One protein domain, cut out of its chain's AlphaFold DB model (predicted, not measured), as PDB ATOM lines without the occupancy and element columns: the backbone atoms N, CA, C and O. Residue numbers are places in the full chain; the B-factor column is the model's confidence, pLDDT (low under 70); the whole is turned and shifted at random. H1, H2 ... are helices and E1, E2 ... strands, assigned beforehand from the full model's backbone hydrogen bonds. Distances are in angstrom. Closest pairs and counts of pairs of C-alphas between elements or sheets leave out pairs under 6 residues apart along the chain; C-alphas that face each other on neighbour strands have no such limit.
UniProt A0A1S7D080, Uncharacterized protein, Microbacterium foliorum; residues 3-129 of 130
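AT A GLANCE: This is residues 3 to 129 of the 130 residues of an uncharacterized protein of Microbacterium foliorum (UniProt A0A1S7D080). A parallel sheet of four strands makes the core of three layers, with H1 and H2 side by side on one face and H3 on the other. H4 follows the last strand, and residues 121 to 129, of which 121 to 127 belong to H4, stick out from the body. The printed part has 127 residues, with named elements in the order E1 H1 E2 H2 E3 H3 E4 H4, sheet order E1 E2 E3 E4, class mixed. It is compact, radius of gyration of the C-alphas 14.7 A, spanning 47 by 34 by 20 A.

HOW THE PARTS SIT: Start at edge strand E1, residues 3 to 7, parallel to E2, residues 37 to 43: N 4 and O 39 are within hydrogen-bond range at 2.8 A. H1, residues 14 to 30, is on the sheet and completes a strand-helix-strand unit, two parallel neighbours with a helix between, its crossover right-handed. H2, residues 50 to 71, makes another right-handed unit between E2 and E3, residues 76 to 82, which are parallel, with N 40 and O 78 at 2.8 A. H1 and H2 touch at a shallow tilt of 19 degrees, the same way; their closest C-alphas are Lys 25 and Ile 63, 6.7 A. H3, residues 88 to 100, makes a left-handed unit between E3 and E4, residues 108 to 112, parallel with N 79 and O 109 at 2.8 A. H2 lies over E3 and E4 at a height over the sheet of 8.6 A; H3, on the opposite face, lies over E2 and E3 at 9.6 A. H4, residues 113 to 127, only grazes the sheet with residues 113 to 118; its residues 116 to 120 touch H3, about perpendicular at 74 degrees, closest C-alphas Arg 94 and Ile 116, 6.9 A. Every O i to N i+4 pair is within hydrogen-bond range in H2, H3 and H4, and 9 of 13 in H1.

IN THESE COORDINATES: Find C-alpha 3 at (-30.020, 7.485, -27.602), where E1 begins. Then H1 spans 26.2 A, E2 19.6 A, H2 31.7 A, E3 19.0 A and H3 18.7 A; H4 runs 21.3 A to C-alpha 127 at (-46.433, -13.055, -21.063).

THE WHOLE: The C-alphas farthest apart, Ala 70 and Phe 129, are 47.0 A apart. The printed part has no cut and no long link. pLDDT is under 70 at residues 26, 29, 33, 102 to 106 and 119 to 129.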
ATOM      1  N   VAL A   3     -30.693   8.327 -28.607       82.12
ATOM      2  CA  VAL A   3     -30.020   7.485 -27.602       82.12
ATOM      3  C   VAL A   3     -28.555   7.897 -27.500       82.12
ATOM      4  O   VAL A   3     -27.869   8.025 -28.512       82.12
ATOM      5  N   ILE A   4     -28.073   8.125 -26.278       83.38
ATOM      6  CA  ILE A   4     -26.714   8.601 -25.998       83.38
ATOM      7  C   ILE A   4     -26.045   7.663 -24.993       83.38
ATOM      8  O   ILE A   4     -26.494   7.540 -23.855       83.38
ATOM      9  N   GLY A   5     -24.937   7.040 -25.390       81.81
ATOM     10  CA  GLY A   5     -24.080   6.277 -24.482       81.81
ATOM     11  C   GLY A   5     -23.068   7.169 -23.761       81.81
ATOM     12  O   GLY A   5     -22.428   8.025 -24.378       81.81
ATOM     13  N   ILE A   6     -22.911   6.965 -22.455       83.56
ATOM     14  CA  ILE A   6     -21.875   7.568 -21.618       83.56
ATOM     15  C   ILE A   6     -21.121   6.441 -20.917       83.56
ATOM     16  O   ILE A   6     -21.654   5.775 -20.029       83.56
ATOM     17  N   ASP A   7     -19.854   6.275 -21.284       82.62
ATOM     18  CA  ASP A   7     -18.927   5.434 -20.533       82.62
ATOM     19  C   ASP A   7     -18.465   6.184 -19.274       82.62
ATOM     20  O   ASP A   7     -17.745   7.185 -19.345       82.62
ATOM     21  N   GLY A   8     -18.923   5.718 -18.114       76.88
ATOM     22  CA  GLY A   8     -18.519   6.206 -16.801       76.88
ATOM     23  C   GLY A   8     -17.657   5.216 -16.027       76.88
ATOM     24  O   GLY A   8     -17.432   5.423 -14.834       76.88
ATOM     25  N   THR A   9     -17.140   4.170 -16.676       79.00
ATOM     26  CA  THR A   9     -16.393   3.101 -15.999       79.00
ATOM     27  C   THR A   9     -15.114   3.593 -15.333       79.00
ATOM     28  O   THR A   9     -14.716   3.033 -14.320       79.00
ATOM     29  N   SER A  10     -14.508   4.668 -15.841       77.69
ATOM     30  CA  SER A  10     -13.323   5.323 -15.266       77.69
ATOM     31  C   SER A  10     -13.637   6.314 -14.133       77.69
ATOM     32  O   SER A  10     -12.736   6.793 -13.441       77.69
ATOM     33  N   ALA A  11     -14.912   6.642 -13.911       81.44
ATOM     34  CA  ALA A  11     -15.350   7.668 -12.972       81.44
ATOM     35  C   ALA A  11     -15.631   7.102 -11.568       81.44
ATOM     36  O   ALA A  11     -16.668   7.377 -10.984       81.44
ATOM     37  N   HIS A  12     -14.684   6.367 -10.977       80.44
ATOM     38  CA  HIS A  12     -14.856   5.633  -9.706       80.44
ATOM     39  C   HIS A  12     -15.165   6.482  -8.457       80.44
ATOM     40  O   HIS A  12     -15.334   5.951  -7.363       80.44
ATOM     41  N   THR A  13     -15.206   7.809  -8.575       85.25
ATOM     42  CA  THR A  13     -15.464   8.713  -7.451       85.25
ATOM     43  C   THR A  13     -16.670   9.593  -7.730       85.25
ATOM     44  O   THR A  13     -16.958   9.953  -8.871       85.25
ATOM     45  N   ARG A  14     -17.326  10.058  -6.662       86.69
ATOM     46  CA  ARG A  14     -18.407  11.054  -6.748       86.69
ATOM     47  C   ARG A  14     -17.989  12.304  -7.534       86.69
ATOM     48  O   ARG A  14     -18.759  12.835  -8.334       86.69
ATOM     49  N   ALA A  15     -16.760  12.772  -7.318       86.75
ATOM     50  CA  ALA A  15     -16.203  13.907  -8.047       86.75
ATOM     51  C   ALA A  15     -16.002  13.582  -9.538       86.75
ATOM     52  O   ALA A  15     -16.382  14.387 -10.390       86.75
ATOM     53  N   GLY A  16     -15.486  12.386  -9.843       86.69
ATOM     54  CA  GLY A  16     -15.335  11.876 -11.206       86.69
ATOM     55  C   GLY A  16     -16.666  11.811 -11.952       86.69
ATOM     56  O   GLY A  16     -16.784  12.383 -13.036       86.69
ATOM     57  N   LEU A  17     -17.702  11.227 -11.340       87.12
ATOM     58  CA  LEU A  17     -19.039  11.170 -11.935       87.12
ATOM     59  C   LEU A  17     -19.601  12.577 -12.179       87.12
ATOM     60  O   LEU A  17     -20.133  12.870 -13.248       87.12
ATOM     61  N   ALA A  18     -19.460  13.489 -11.215       88.19
ATOM     62  CA  ALA A  18     -19.933  14.861 -11.382       88.19
ATOM     63  C   ALA A  18     -19.231  15.590 -12.544       88.19
ATOM     64  O   ALA A  18     -19.887  16.333 -13.281       88.19
ATOM     65  N   ALA A  19     -17.923  15.374 -12.720       89.00
ATOM     66  CA  ALA A  19     -17.153  15.931 -13.828       89.00
ATOM     67  C   ALA A  19     -17.590  15.345 -15.180       89.00
ATOM     68  O   ALA A  19     -17.827  16.105 -16.124       89.00
ATOM     69  N   LEU A  20     -17.783  14.024 -15.249       89.69
ATOM     70  CA  LEU A  20     -18.286  13.321 -16.431       89.69
ATOM     71  C   LEU A  20     -19.647  13.879 -16.868       89.69
ATOM     72  O   LEU A  20     -19.804  14.357 -17.993       89.69
ATOM     73  N   LEU A  21     -20.614  13.929 -15.947       90.69
ATOM     74  CA  LEU A  21     -21.950  14.463 -16.214       90.69
ATOM     75  C   LEU A  21     -21.897  15.928 -16.677       90.69
ATOM     76  O   LEU A  21     -22.592  16.321 -17.620       90.69
ATOM     77  N   ARG A  22     -21.043  16.758 -16.061       88.44
ATOM     78  CA  ARG A  22     -20.862  18.159 -16.474       88.44
ATOM     79  C   ARG A  22     -20.344  18.265 -17.910       88.44
ATOM     80  O   ARG A  22     -20.852  19.100 -18.654       88.44
ATOM     81  N   ARG A  23     -19.383  17.424 -18.305       86.62
ATOM     82  CA  ARG A  23     -18.841  17.386 -19.673       86.62
ATOM     83  C   ARG A  23     -19.925  17.030 -20.691       86.62
ATOM     84  O   ARG A  23     -20.113  17.762 -21.658       86.62
ATOM     85  N   HIS A  24     -20.692  15.970 -20.437       85.31
ATOM     86  CA  HIS A  24     -21.749  15.528 -21.355       85.31
ATOM     87  C   HIS A  24     -22.940  16.491 -21.417       85.31
ATOM     88  O   HIS A  24     -23.571  16.622 -22.464       85.31
ATOM     89  N   LYS A  25     -23.208  17.244 -20.344       81.81
ATOM     90  CA  LYS A  25     -24.245  18.286 -20.347       81.81
ATOM     91  C   LYS A  25     -24.009  19.354 -21.419       81.81
ATOM     92  O   LYS A  25     -24.973  19.829 -22.012       81.81
ATOM     93  N   CYS A  26     -22.759  19.751 -21.656       69.81
ATOM     94  CA  CYS A  26     -22.437  20.765 -22.665       69.81
ATOM     95  C   CYS A  26     -22.755  20.284 -24.087       69.81
ATOM     96  O   CYS A  26     -23.174  21.080 -24.921       69.81
ATOM     97  N   ASN A  27     -22.631  18.982 -24.337       70.62
ATOM     98  CA  ASN A  27     -22.903  18.395 -25.647       70.62
ATOM     99  C   ASN A  27     -24.407  18.192 -25.885       70.62
ATOM    100  O   ASN A  27     -24.855  18.209 -27.021       70.62
ATOM    101  N   MET A  28     -25.216  18.086 -24.828       71.44
ATOM    102  CA  MET A  28     -26.667  17.872 -24.934       71.44
ATOM    103  C   MET A  28     -27.436  19.045 -25.567       71.44
ATOM    104  O   MET A  28     -28.569  18.862 -26.002       71.44
ATOM    105  N   SER A  29     -26.860  20.252 -25.663       64.56
ATOM    106  CA  SER A  29     -27.525  21.370 -26.359       64.56
ATOM    107  C   SER A  29     -27.623  21.201 -27.880       64.56
ATOM    108  O   SER A  29     -28.350  21.966 -28.516       64.56
ATOM    109  N   THR A  30     -26.928  20.219 -28.460       70.00
ATOM    110  CA  THR A  30     -26.963  19.939 -29.903       70.00
ATOM    111  C   THR A  30     -28.048  18.939 -30.305       70.00
ATOM    112  O   THR A  30     -28.282  18.772 -31.498       70.00
ATOM    113  N   VAL A  31     -28.744  18.304 -29.347       72.25
ATOM    114  CA  VAL A  31     -29.859  17.379 -29.634       72.25
ATOM    115  C   VAL A  31     -30.878  18.090 -30.534       72.25
ATOM    116  O   VAL A  31     -31.228  19.214 -30.196       72.25
ATOM    117  N   PRO A  32     -31.348  17.528 -31.663       71.19
ATOM    118  CA  PRO A  32     -32.290  18.200 -32.569       71.19
ATOM    119  C   PRO A  32     -33.650  18.521 -31.931       71.19
ATOM    120  O   PRO A  32     -34.087  17.843 -31.009       71.19
ATOM    121  N   GLY A  33     -34.329  19.573 -32.406       69.00
ATOM    122  CA  GLY A  33     -35.604  20.043 -31.826       69.00
ATOM    123  C   GLY A  33     -36.788  19.116 -32.083       69.00
ATOM    124  O   GLY A  33     -37.786  19.192 -31.384       69.00
ATOM    125  N   SER A  34     -36.647  18.209 -33.046       77.12
ATOM    126  CA  SER A  34     -37.597  17.141 -33.354       77.12
ATOM    127  C   SER A  34     -37.530  15.959 -32.380       77.12
ATOM    128  O   SER A  34     -38.296  15.008 -32.511       77.12
ATOM    129  N   VAL A  35     -36.602  15.972 -31.418       80.00
ATOM    130  CA  VAL A  35     -36.442  14.887 -30.450       80.00
ATOM    131  C   VAL A  35     -37.324  15.148 -29.231       80.00
ATOM    132  O   VAL A  35     -37.010  15.985 -28.390       80.00
ATOM    133  N   SER A  36     -38.403  14.378 -29.116       80.19
ATOM    134  CA  SER A  36     -39.295  14.367 -27.948       80.19
ATOM    135  C   SER A  36     -38.710  13.633 -26.738       80.19
ATOM    136  O   SER A  36     -39.073  13.932 -25.607       80.19
ATOM    137  N   HIS A  37     -37.780  12.696 -26.958       85.31
ATOM    138  CA  HIS A  37     -37.219  11.844 -25.906       85.31
ATOM    139  C   HIS A  37     -35.733  11.570 -26.133       85.31
ATOM    140  O   HIS A  37     -35.326  11.114 -27.210       85.31
ATOM    141  N   VAL A  38     -34.935  11.850 -25.106       87.56
ATOM    142  CA  VAL A  38     -33.516  11.519 -24.993       87.56
ATOM    143  C   VAL A  38     -33.337  10.416 -23.956       87.56
ATOM    144  O   VAL A  38     -33.657  10.601 -22.781       87.56
ATOM    145  N   ILE A  39     -32.770   9.292 -24.379       88.31
ATOM    146  CA  ILE A  39     -32.377   8.202 -23.488       88.31
ATOM    147  C   ILE A  39     -30.859   8.228 -23.349       88.31
ATOM    148  O   ILE A  39     -30.132   8.252 -24.340       88.31
ATOM    149  N   VAL A  40     -30.371   8.237 -22.114       89.56
ATOM    150  CA  VAL A  40     -28.944   8.236 -21.798       89.56
ATOM    151  C   VAL A  40     -28.599   6.950 -21.078       89.56
ATOM    152  O   VAL A  40     -29.139   6.699 -20.010       89.56
ATOM    153  N   VAL A  41     -27.665   6.168 -21.605       89.38
ATOM    154  CA  VAL A  41     -27.132   4.993 -20.908       89.38
ATOM    155  C   VAL A  41     -25.833   5.391 -20.223       89.38
ATOM    156  O   VAL A  41     -24.928   5.893 -20.884       89.38
ATOM    157  N   ILE A  42     -25.746   5.208 -18.908       90.06
ATOM    158  CA  ILE A  42     -24.566   5.536 -18.102       90.06
ATOM    159  C   ILE A  42     -24.065   4.245 -17.459       90.06
ATOM    160  O   ILE A  42     -24.700   3.739 -16.533       90.06
ATOM    161  N   ASP A  43     -22.922   3.751 -17.928       88.38
ATOM    162  CA  ASP A  43     -22.212   2.643 -17.281       88.38
ATOM    163  C   ASP A  43     -21.376   3.185 -16.116       88.38
ATOM    164  O   ASP A  43     -20.455   3.980 -16.324       88.38
ATOM    165  N   HIS A  44     -21.718   2.815 -14.880       85.75
ATOM    166  CA  HIS A  44     -21.013   3.269 -13.686       85.75
ATOM    167  C   HIS A  44     -20.984   2.192 -12.583       85.75
ATOM    168  O   HIS A  44     -22.035   1.686 -12.187       85.75
ATOM    169  N   PRO A  45     -19.817   1.898 -11.977       78.62
ATOM    170  CA  PRO A  45     -19.663   0.790 -11.024       78.62
ATOM    171  C   PRO A  45     -20.472   0.942  -9.723       78.62
ATOM    172  O   PRO A  45     -20.750  -0.046  -9.054       78.62
ATOM    173  N   HIS A  46     -20.878   2.163  -9.365       79.31
ATOM    174  CA  HIS A  46     -21.705   2.446  -8.180       79.31
ATOM    175  C   HIS A  46     -23.132   2.887  -8.549       79.31
ATOM    176  O   HIS A  46     -23.706   3.768  -7.912       79.31
ATOM    177  N   CYS A  47     -23.703   2.315  -9.616       75.62
ATOM    178  CA  CYS A  47     -25.020   2.677 -10.158       75.62
ATOM    179  C   CYS A  47     -26.202   2.491  -9.185       75.62
ATOM    180  O   CYS A  47     -27.275   3.032  -9.431       75.62
ATOM    181  N   THR A  48     -26.023   1.742  -8.094       78.25
ATOM    182  CA  THR A  48     -27.053   1.476  -7.075       78.25
ATOM    183  C   THR A  48     -27.027   2.455  -5.903       78.25
ATOM    184  O   THR A  48     -27.922   2.431  -5.059       78.25
ATOM    185  N   ASP A  49     -26.021   3.329  -5.822       86.62
ATOM    186  CA  ASP A  49     -25.901   4.257  -4.705       86.62
ATOM    187  C   ASP A  49     -26.931   5.407  -4.821       86.62
ATOM    188  O   ASP A  49     -27.109   6.023  -5.877       86.62
ATOM    189  N   ALA A  50     -27.602   5.735  -3.710       87.06
ATOM    190  CA  ALA A  50     -28.661   6.748  -3.680       87.06
ATOM    191  C   ALA A  50     -28.177   8.163  -4.058       87.06
ATOM    192  O   ALA A  50     -28.932   8.961  -4.627       87.06
ATOM    193  N   TRP A  51     -26.918   8.491  -3.753       91.12
ATOM    194  CA  TRP A  51     -26.301   9.756  -4.139       91.12
ATOM    195  C   TRP A  51     -26.090   9.823  -5.658       91.12
ATOM    196  O   TRP A  51     -26.405  10.851  -6.256       91.12
ATOM    197  N   THR A  52     -25.636   8.738  -6.287       89.06
ATOM    198  CA  THR A  52     -25.435   8.599  -7.733       89.06
ATOM    199  C   THR A  52     -26.764   8.738  -8.464       89.06
ATOM    200  O   THR A  52     -26.888   9.624  -9.314       89.06
ATOM    201  N   THR A  53     -27.796   7.994  -8.057       90.50
ATOM    202  CA  THR A  53     -29.153   8.118  -8.617       90.50
ATOM    203  C   THR A  53     -29.684   9.546  -8.490       90.50
ATOM    204  O   THR A  53     -30.113  10.152  -9.473       90.50
ATOM    205  N   SER A  54     -29.567  10.151  -7.302       91.25
ATOM    206  CA  SER A  54     -29.994  11.538  -7.067       91.25
ATOM    207  C   SER A  54     -29.221  12.548  -7.921       91.25
ATOM    208  O   SER A  54     -29.788  13.527  -8.418       91.25
ATOM    209  N   LYS A  55     -27.910  12.345  -8.092       93.25
ATOM    210  CA  LYS A  55     -27.037  13.230  -8.869       93.25
ATOM    211  C   LYS A  55     -27.368  13.165 -10.355       93.25
ATOM    212  O   LYS A  55     -27.466  14.216 -10.992       93.25
ATOM    213  N   VAL A  56     -27.569  11.961 -10.876       92.06
ATOM    214  CA  VAL A  56     -27.943  11.701 -12.269       92.06
ATOM    215  C   VAL A  56     -29.343  12.238 -12.551       92.06
ATOM    216  O   VAL A  56     -29.530  12.919 -13.554       92.06
ATOM    217  N   HIS A  57     -30.290  12.076 -11.624       92.81
ATOM    218  CA  HIS A  57     -31.631  12.648 -11.759       92.81
ATOM    219  C   HIS A  57     -31.589  14.180 -11.848       92.81
ATOM    220  O   HIS A  57     -32.134  14.782 -12.775       92.81
ATOM    221  N   ARG A  58     -30.863  14.842 -10.932       93.00
ATOM    222  CA  ARG A  58     -30.664  16.304 -10.988       93.00
ATOM    223  C   ARG A  58     -29.987  16.738 -12.286       93.00
ATOM    224  O   ARG A  58     -30.293  17.810 -12.809       93.00
ATOM    225  N   TRP A  59     -29.053  15.939 -12.791       93.31
ATOM    226  CA  TRP A  59     -28.385  16.200 -14.057       93.31
ATOM    227  C   TRP A  59     -29.348  16.099 -15.249       93.31
ATOM    228  O   TRP A  59     -29.423  17.070 -16.007       93.31
ATOM    229  N   ALA A  60     -30.133  15.023 -15.352       91.75
ATOM    230  CA  ALA A  60     -31.150  14.813 -16.385       91.75
ATOM    231  C   ALA A  60     -32.193  15.943 -16.386       91.75
ATOM    232  O   ALA A  60     -32.406  16.600 -17.405       91.75
ATOM    233  N   MET A  61     -32.717  16.299 -15.208       91.88
ATOM    234  CA  MET A  61     -33.625  17.438 -15.033       91.88
ATOM    235  C   MET A  61     -32.998  18.761 -15.502       91.88
ATOM    236  O   MET A  61     -33.662  19.633 -16.064       91.88
ATOM    237  N   SER A  62     -31.691  18.935 -15.290       91.75
ATOM    238  CA  SER A  62     -30.987  20.134 -15.744       91.75
ATOM    239  C   SER A  62     -30.795  20.198 -17.263       91.75
ATOM    240  O   SER A  62     -30.618  21.301 -17.784       91.75
ATOM    241  N   ILE A  63     -30.810  19.053 -17.956       88.94
ATOM    242  CA  ILE A  63     -30.802  18.967 -19.422       88.94
ATOM    243  C   ILE A  63     -32.188  19.313 -19.950       88.94
ATOM    244  O   ILE A  63     -32.287  20.247 -20.742       88.94
ATOM    245  N   HIS A  64     -33.234  18.655 -19.439       88.25
ATOM    246  CA  HIS A  64     -34.627  18.942 -19.789       88.25
ATOM    247  C   HIS A  64     -34.915  20.451 -19.708       88.25
ATOM    248  O   HIS A  64     -35.218  21.088 -20.714       88.25
ATOM    249  N   ARG A  65     -34.659  21.076 -18.547       88.81
ATOM    250  CA  ARG A  65     -34.873  22.524 -18.354       88.81
ATOM    251  C   ARG A  65     -34.063  23.396 -19.310       88.81
ATOM    252  O   ARG A  65     -34.466  24.513 -19.617       88.81
ATOM    253  N   ARG A  66     -32.875  22.949 -19.730       87.38
ATOM    254  CA  ARG A  66     -32.043  23.704 -20.677       87.38
ATOM    255  C   ARG A  66     -32.636  23.642 -22.082       87.38
ATOM    256  O   ARG A  66     -32.667  24.677 -22.736       87.38
ATOM    257  N   ILE A  67     -33.104  22.472 -22.513       84.12
ATOM    258  CA  ILE A  67     -33.777  22.294 -23.805       84.12
ATOM    259  C   ILE A  67     -35.078  23.102 -23.824       84.12
ATOM    260  O   ILE A  67     -35.252  23.936 -24.711       84.12
ATOM    261  N   GLN A  68     -35.902  22.956 -22.782       85.56
ATOM    262  CA  GLN A  68     -37.160  23.682 -22.626       85.56
ATOM    263  C   GLN A  68     -36.954  25.201 -22.701       85.56
ATOM    264  O   GLN A  68     -37.616  25.879 -23.477       85.56
ATOM    265  N   ARG A  69     -35.970  25.757 -21.979       86.50
ATOM    266  CA  ARG A  69     -35.667  27.200 -22.047       86.50
ATOM    267  C   ARG A  69     -35.126  27.659 -23.394       86.50
ATOM    268  O   ARG A  69     -35.381  28.788 -23.787       86.50
ATOM    269  N   ALA A  70     -34.322  26.833 -24.057       84.00
ATOM    270  CA  ALA A  70     -33.694  27.216 -25.316       84.00
ATOM    271  C   ALA A  70     -34.662  27.145 -26.504       84.00
ATOM    272  O   ALA A  70     -34.411  27.796 -27.513       84.00
ATOM    273  N   ARG A  71     -35.716  26.319 -26.418       80.19
ATOM    274  CA  ARG A  71     -36.543  25.958 -27.582       80.19
ATOM    275  C   ARG A  71     -38.049  26.011 -27.355       80.19
ATOM    276  O   ARG A  71     -38.785  25.909 -28.325       80.19
ATOM    277  N   GLY A  72     -38.502  26.142 -26.111       79.50
ATOM    278  CA  GLY A  72     -39.925  26.139 -25.762       79.50
ATOM    279  C   GLY A  72     -40.618  24.786 -25.951       79.50
ATOM    280  O   GLY A  72     -41.839  24.749 -25.992       79.50
ATOM    281  N   ILE A  73     -39.856  23.697 -26.093       79.50
ATOM    282  CA  ILE A  73     -40.370  22.340 -26.319       79.50
ATOM    283  C   ILE A  73     -40.024  21.471 -25.110       79.50
ATOM    284  O   ILE A  73     -38.902  21.543 -24.596       79.50
ATOM    285  N   ASP A  74     -40.969  20.630 -24.698       81.19
ATOM    286  CA  ASP A  74     -40.732  19.597 -23.697       81.19
ATOM    287  C   ASP A  74     -40.033  18.390 -24.331       81.19
ATOM    288  O   ASP A  74     -40.494  17.803 -25.310       81.19
ATOM    289  N   THR A  75     -38.879  18.044 -23.767       84.88
ATOM    290  CA  THR A  75     -38.112  16.854 -24.133       84.88
ATOM    291  C   THR A  75     -37.884  16.029 -22.883       84.88
ATOM    292  O   THR A  75     -37.272  16.522 -21.928       84.88
ATOM    293  N   ASP A  76     -38.316  14.777 -22.910       87.94
ATOM    294  CA  ASP A  76     -38.093  13.846 -21.814       87.94
ATOM    295  C   ASP A  76     -36.642  13.380 -21.802       87.94
ATOM    296  O   ASP A  76     -36.055  13.077 -22.845       87.94
ATOM    297  N   VAL A  77     -36.046  13.324 -20.612       89.19
ATOM    298  CA  VAL A  77     -34.672  12.850 -20.423       89.19
ATOM    299  C   VAL A  77     -34.668  11.666 -19.466       89.19
ATOM    300  O   VAL A  77     -34.777  11.830 -18.251       89.19
ATOM    301  N   THR A  78     -34.490  10.462 -19.997       91.00
ATOM    302  CA  THR A  78     -34.398   9.240 -19.191       91.00
ATOM    303  C   THR A  78     -32.955   8.772 -19.120       91.00
ATOM    304  O   THR A  78     -32.329   8.543 -20.148       91.00
ATOM    305  N   ALA A  79     -32.418   8.607 -17.915       91.12
ATOM    306  CA  ALA A  79     -31.104   8.014 -17.703       91.12
ATOM    307  C   ALA A  79     -31.241   6.555 -17.247       91.12
ATOM    308  O   ALA A  79     -31.894   6.277 -16.244       91.12
ATOM    309  N   LEU A  80     -30.604   5.632 -17.957       91.69
ATOM    310  CA  LEU A  80     -30.417   4.245 -17.553       91.69
ATOM    311  C   LEU A  80     -29.065   4.147 -16.842       91.69
ATOM    312  O   LEU A  80     -28.021   4.320 -17.471       91.69
ATOM    313  N   LEU A  81     -29.085   3.918 -15.531       90.81
ATOM    314  CA  LEU A  81     -27.885   3.670 -14.737       90.81
ATOM    315  C   LEU A  81     -27.620   2.173 -14.682       90.81
ATOM    316  O   LEU A  81     -28.322   1.430 -13.993       90.81
ATOM    317  N   VAL A  82     -26.588   1.760 -15.405       90.00
ATOM    318  CA  VAL A  82     -26.199   0.363 -15.571       90.00
ATOM    319  C   VAL A  82     -24.778   0.154 -15.066       90.00
ATOM    320  O   VAL A  82     -24.034   1.105 -14.826       90.00
ATOM    321  N   ASN A  83     -24.412  -1.105 -14.892       84.56
ATOM    322  CA  ASN A  83     -23.038  -1.533 -14.717       84.56
ATOM    323  C   ASN A  83     -22.774  -2.721 -15.654       84.56
ATOM    324  O   ASN A  83     -23.674  -3.194 -16.351       84.56
ATOM    325  N   ARG A  84     -21.545  -3.236 -15.629       77.75
ATOM    326  CA  ARG A  84     -21.111  -4.370 -16.460       77.75
ATOM    327  C   ARG A  84     -21.848  -5.688 -16.184       77.75
ATOM    328  O   ARG A  84     -21.730  -6.607 -16.984       77.75
ATOM    329  N   ASP A  85     -22.595  -5.779 -15.084       82.38
ATOM    330  CA  ASP A  85     -23.336  -6.985 -14.688       82.38
ATOM    331  C   ASP A  85     -24.764  -7.016 -15.261       82.38
ATOM    332  O   ASP A  85     -25.543  -7.940 -14.986       82.38
ATOM    333  N   VAL A  86     -25.162  -5.978 -16.001       80.88
ATOM    334  CA  VAL A  86     -26.448  -5.936 -16.698       80.88
ATOM    335  C   VAL A  86     -26.278  -6.538 -18.084       80.88
ATOM    336  O   VAL A  86     -25.415  -6.113 -18.847       80.88
ATOM    337  N   ASP A  87     -27.134  -7.505 -18.411       84.00
ATOM    338  CA  ASP A  87     -27.219  -8.059 -19.758       84.00
ATOM    339  C   ASP A  87     -27.533  -6.933 -20.766       84.00
ATOM    340  O   ASP A  87     -28.557  -6.252 -20.618       84.00
ATOM    341  N   PRO A  88     -26.683  -6.716 -21.787       83.25
ATOM    342  CA  PRO A  88     -26.931  -5.733 -22.834       83.25
ATOM    343  C   PRO A  88     -28.292  -5.889 -23.519       83.25
ATOM    344  O   PRO A  88     -28.870  -4.885 -23.931       83.25
ATOM    345  N   HIS A  89     -28.828  -7.109 -23.611       86.44
ATOM    346  CA  HIS A  89     -30.138  -7.348 -24.211       86.44
ATOM    347  C   HIS A  89     -31.260  -6.659 -23.426       86.44
ATOM    348  O   HIS A  89     -32.076  -5.959 -24.018       86.44
ATOM    349  N   LEU A  90     -31.220  -6.729 -22.092       85.25
ATOM    350  CA  LEU A  90     -32.185  -6.050 -21.217       85.25
ATOM    351  C   LEU A  90     -32.108  -4.524 -21.342       85.25
ATOM    352  O   LEU A  90     -33.107  -3.819 -21.204       85.25
ATOM    353  N   ILE A  91     -30.909  -3.992 -21.596       86.25
ATOM    354  CA  ILE A  91     -30.721  -2.560 -21.848       86.25
ATOM    355  C   ILE A  91     -31.394  -2.181 -23.171       86.25
ATOM    356  O   ILE A  91     -32.101  -1.173 -23.215       86.25
ATOM    357  N   CYS A  92     -31.205  -2.983 -24.223       85.81
ATOM    358  CA  CYS A  92     -31.837  -2.770 -25.525       85.81
ATOM    359  C   CYS A  92     -33.366  -2.833 -25.440       85.81
ATOM    360  O   CYS A  92     -34.015  -1.873 -25.847       85.81
ATOM    361  N   GLU A  93     -33.933  -3.883 -24.837       87.25
ATOM    362  CA  GLU A  93     -35.384  -4.006 -24.625       87.25
ATOM    363  C   GLU A  93     -35.941  -2.779 -23.895       87.25
ATOM    364  O   GLU A  93     -36.955  -2.200 -24.288       87.25
ATOM    365  N   ARG A  94     -35.233  -2.312 -22.859       85.81
ATOM    366  CA  ARG A  94     -35.669  -1.140 -22.099       85.81
ATOM    367  C   ARG A  94     -35.591   0.152 -22.908       85.81
ATOM    368  O   ARG A  94     -36.439   1.025 -22.725       85.81
ATOM    369  N   ILE A  95     -34.586   0.302 -23.770       86.94
ATOM    370  CA  ILE A  95     -34.486   1.438 -24.695       86.94
ATOM    371  C   ILE A  95     -35.655   1.416 -25.679       86.94
ATOM    372  O   ILE A  95     -36.281   2.454 -25.873       86.94
ATOM    373  N   GLU A  96     -35.968   0.262 -26.269       85.69
ATOM    374  CA  GLU A  96     -37.067   0.101 -27.227       85.69
ATOM    375  C   GLU A  96     -38.430   0.381 -26.590       85.69
ATOM    376  O   GLU A  96     -39.237   1.130 -27.143       85.69
ATOM    377  N   GLU A  97     -38.667  -0.131 -25.384       83.25
ATOM    378  CA  GLU A  97     -39.894   0.151 -24.645       83.25
ATOM    379  C   GLU A  97     -40.034   1.651 -24.350       83.25
ATOM    380  O   GLU A  97     -41.095   2.240 -24.553       83.25
ATOM    381  N   LEU A  98     -38.955   2.296 -23.894       81.06
ATOM    382  CA  LEU A  98     -38.942   3.737 -23.648       81.06
ATOM    383  C   LEU A  98     -39.128   4.545 -24.936       81.06
ATOM    384  O   LEU A  98     -39.791   5.575 -24.892       81.06
ATOM    385  N   ALA A  99     -38.606   4.065 -26.066       79.00
ATOM    386  CA  ALA A  99     -38.791   4.677 -27.379       79.00
ATOM    387  C   ALA A  99     -40.258   4.706 -27.817       79.00
ATOM    388  O   ALA A  99     -40.681   5.650 -28.486       79.00
ATOM    389  N   GLY A 100     -41.003   3.648 -27.480       74.31
ATOM    390  CA  GLY A 100     -42.408   3.477 -27.841       74.31
ATOM    391  C   GLY A 100     -43.389   4.149 -26.882       74.31
ATOM    392  O   GLY A 100     -44.570   4.279 -27.210       74.31
ATOM    393  N   ARG A 101     -42.935   4.591 -25.702       71.81
ATOM    394  CA  ARG A 101     -43.803   5.286 -24.749       71.81
ATOM    395  C   ARG A 101     -44.123   6.696 -25.260       71.81
ATOM    396  O   ARG A 101     -43.225   7.400 -25.725       71.81
ATOM    397  N   PRO A 102     -45.386   7.146 -25.153       66.94
ATOM    398  CA  PRO A 102     -45.684   8.553 -25.356       66.94
ATOM    399  C   PRO A 102     -44.885   9.381 -24.337       66.94
ATOM    400  O   PRO A 102     -44.684   8.902 -23.212       66.94
ATOM    401  N   PRO A 103     -44.430  10.594 -24.704       63.72
ATOM    402  CA  PRO A 103     -43.749  11.478 -23.769       63.72
ATOM    403  C   PRO A 103     -44.593  11.621 -22.499       63.72
ATOM    404  O   PRO A 103     -45.806  11.850 -22.551       63.72
ATOM    405  N   GLY A 104     -43.962  11.321 -21.372       61.78
ATOM    406  CA  GLY A 104     -44.621  11.030 -20.111       61.78
ATOM    407  C   GLY A 104     -44.803  12.262 -19.231       61.78
ATOM    408  O   GLY A 104     -44.277  13.340 -19.472       61.78
ATOM    409  N   VAL A 105     -45.513  12.067 -18.118       58.47
ATOM    410  CA  VAL A 105     -45.734  13.088 -17.074       58.47
ATOM    411  C   VAL A 105     -44.433  13.459 -16.338       58.47
ATOM    412  O   VAL A 105     -44.369  14.496 -15.679       58.47
ATOM    413  N   ASN A 106     -43.392  12.620 -16.430       68.06
ATOM    414  CA  ASN A 106     -42.119  12.852 -15.757       68.06
ATOM    415  C   ASN A 106     -41.007  13.260 -16.747       68.06
ATOM    416  O   ASN A 106     -40.397  12.384 -17.364       68.06
ATOM    417  N   PRO A 107     -40.674  14.561 -16.836       77.94
ATOM    418  CA  PRO A 107     -39.741  15.090 -17.831       77.94
ATOM    419  C   PRO A 107     -38.284  14.653 -17.620       77.94
ATOM    420  O   PRO A 107     -37.436  14.833 -18.499       77.94
ATOM    421  N   ALA A 108     -37.958  14.102 -16.446       85.31
ATOM    422  CA  ALA A 108     -36.674  13.465 -16.218       85.31
ATOM    423  C   ALA A 108     -36.804  12.250 -15.299       85.31
ATOM    424  O   ALA A 108     -37.294  12.349 -14.179       85.31
ATOM    425  N   ALA A 109     -36.293  11.109 -15.748       88.12
ATOM    426  CA  ALA A 109     -36.349   9.857 -15.004       88.12
ATOM    427  C   ALA A 109     -34.968   9.210 -14.918       88.12
ATOM    428  O   ALA A 109     -34.113   9.411 -15.781       88.12
ATOM    429  N   VAL A 110     -34.756   8.421 -13.869       89.56
ATOM    430  CA  VAL A 110     -33.579   7.563 -13.732       89.56
ATOM    431  C   VAL A 110     -34.066   6.154 -13.470       89.56
ATOM    432  O   VAL A 110     -34.796   5.941 -12.509       89.56
ATOM    433  N   HIS A 111     -33.677   5.214 -14.322       89.38
ATOM    434  CA  HIS A 111     -33.907   3.793 -14.108       89.38
ATOM    435  C   HIS A 111     -32.597   3.165 -13.669       89.38
ATOM    436  O   HIS A 111     -31.592   3.223 -14.379       89.38
ATOM    437  N   THR A 112     -32.611   2.595 -12.476       87.69
ATOM    438  CA  THR A 112     -31.512   1.792 -11.960       87.69
ATOM    439  C   THR A 112     -31.572   0.383 -12.539       87.69
ATOM    440  O   THR A 112     -32.585  -0.058 -13.078       87.69
ATOM    441  N   MET A 113     -30.498  -0.372 -12.351       83.00
ATOM    442  CA  MET A 113     -30.451  -1.807 -12.624       83.00
ATOM    443  C   MET A 113     -31.611  -2.597 -11.999       83.00
ATOM    444  O   MET A 113     -32.125  -3.522 -12.626       83.00
ATOM    445  N   HIS A 114     -32.029  -2.242 -10.779       81.25
ATOM    446  CA  HIS A 114     -33.169  -2.892 -10.138       81.25
ATOM    447  C   HIS A 114     -34.459  -2.623 -10.918       81.25
ATOM    448  O   HIS A 114     -35.200  -3.559 -11.197       81.25
ATOM    449  N   ASP A 115     -34.674  -1.379 -11.351       81.31
ATOM    450  CA  ASP A 115     -35.854  -0.995 -12.130       81.31
ATOM    451  C   ASP A 115     -35.884  -1.689 -13.493       81.31
ATOM    452  O   ASP A 115     -36.944  -2.135 -13.925       81.31
ATOM    453  N   ILE A 116     -34.726  -1.801 -14.152       81.38
ATOM    454  CA  ILE A 116     -34.585  -2.483 -15.446       81.38
ATOM    455  C   ILE A 116     -34.971  -3.960 -15.292       81.38
ATOM    456  O   ILE A 116     -35.846  -4.436 -16.003       81.38
ATOM    457  N   ARG A 117     -34.398  -4.661 -14.304       80.88
ATOM    458  CA  ARG A 117     -34.682  -6.085 -14.061       80.88
ATOM    459  C   ARG A 117     -36.118  -6.341 -13.600       80.88
ATOM    460  O   ARG A 117     -36.746  -7.287 -14.059       80.88
ATOM    461  N   ALA A 118     -36.640  -5.522 -12.687       75.44
ATOM    462  CA  ALA A 118     -37.975  -5.710 -12.121       75.44
ATOM    463  C   ALA A 118     -39.086  -5.526 -13.166       75.44
ATOM    464  O   ALA A 118     -40.083  -6.243 -13.125       75.44
ATOM    465  N   HIS A 119     -38.905  -4.608 -14.124       63.44
ATOM    466  CA  HIS A 119     -39.861  -4.436 -15.220       63.44
ATOM    467  C   HIS A 119     -39.829  -5.613 -16.195       63.44
ATOM    468  O   HIS A 119     -40.899  -6.083 -16.567       63.44
ATOM    469  N   THR A 120     -38.649  -6.154 -16.520       56.22
ATOM    470  CA  THR A 120     -38.556  -7.380 -17.326       56.22
ATOM    471  C   THR A 120     -39.246  -8.551 -16.634       56.22
ATOM    472  O   THR A 120     -39.988  -9.276 -17.279       56.22
ATOM    473  N   ILE A 121     -39.072  -8.725 -15.318       52.00
ATOM    474  CA  ILE A 121     -39.751  -9.802 -14.578       52.00
ATOM    475  C   ILE A 121     -41.273  -9.609 -14.615       52.00
ATOM    476  O   ILE A 121     -42.000 -10.572 -14.836       52.00
ATOM    477  N   ALA A 122     -41.763  -8.378 -14.443       56.34
ATOM    478  CA  ALA A 122     -43.191  -8.084 -14.545       56.34
ATOM    479  C   ALA A 122     -43.745  -8.305 -15.968       56.34
ATOM    480  O   ALA A 122     -44.871  -8.772 -16.109       56.34
ATOM    481  N   GLN A 123     -42.965  -8.012 -17.015       51.62
ATOM    482  CA  GLN A 123     -43.342  -8.255 -18.414       51.62
ATOM    483  C   GLN A 123     -43.283  -9.744 -18.788       51.62
ATOM    484  O   GLN A 123     -44.214 -10.247 -19.406       51.62
ATOM    485  N   ALA A 124     -42.245 -10.469 -18.366       49.09
ATOM    486  CA  ALA A 124     -42.127 -11.914 -18.563       49.09
ATOM    487  C   ALA A 124     -43.243 -12.661 -17.820       49.09
ATOM    488  O   ALA A 124     -43.941 -13.478 -18.411       49.09
ATOM    489  N   SER A 125     -43.510 -12.284 -16.565       43.22
ATOM    490  CA  SER A 125     -44.611 -12.850 -15.782       43.22
ATOM    491  C   SER A 125     -45.992 -12.529 -16.354       43.22
ATOM    492  O   SER A 125     -46.928 -13.240 -16.015       43.22
ATOM    493  N   ALA A 126     -46.155 -11.477 -17.160       49.22
ATOM    494  CA  ALA A 126     -47.417 -11.178 -17.839       49.22
ATOM    495  C   ALA A 126     -47.566 -11.943 -19.167       49.22
ATOM    496  O   ALA A 126     -48.688 -12.234 -19.575       49.22
ATOM    497  N   ASN A 127     -46.450 -12.294 -19.814       44.47
ATOM    498  CA  ASN A 127     -46.433 -13.055 -21.063       44.47
ATOM    499  C   ASN A 127     -46.571 -14.574 -20.855       44.47
ATOM    500  O   ASN A 127     -47.020 -15.255 -21.770       44.47
ATOM    501  N   ASP A 128     -46.272 -15.096 -19.661       39.31
ATOM    502  CA  ASP A 128     -46.456 -16.518 -19.306       39.31
ATOM    503  C   ASP A 128     -47.925 -16.903 -18.983       39.31
ATOM    504  O   ASP A 128     -48.195 -18.020 -18.542       39.31
ATOM    505  N   PHE A 129     -48.891 -15.999 -19.198       41.56
ATOM    506  CA  PHE A 129     -50.330 -16.242 -18.987       41.56
ATOM    507  C   PHE A 129     -51.159 -16.375 -20.280       41.56
ATOM    508  O   PHE A 129     -52.386 -16.256 -20.216       41.56
TER     509      PHE A 129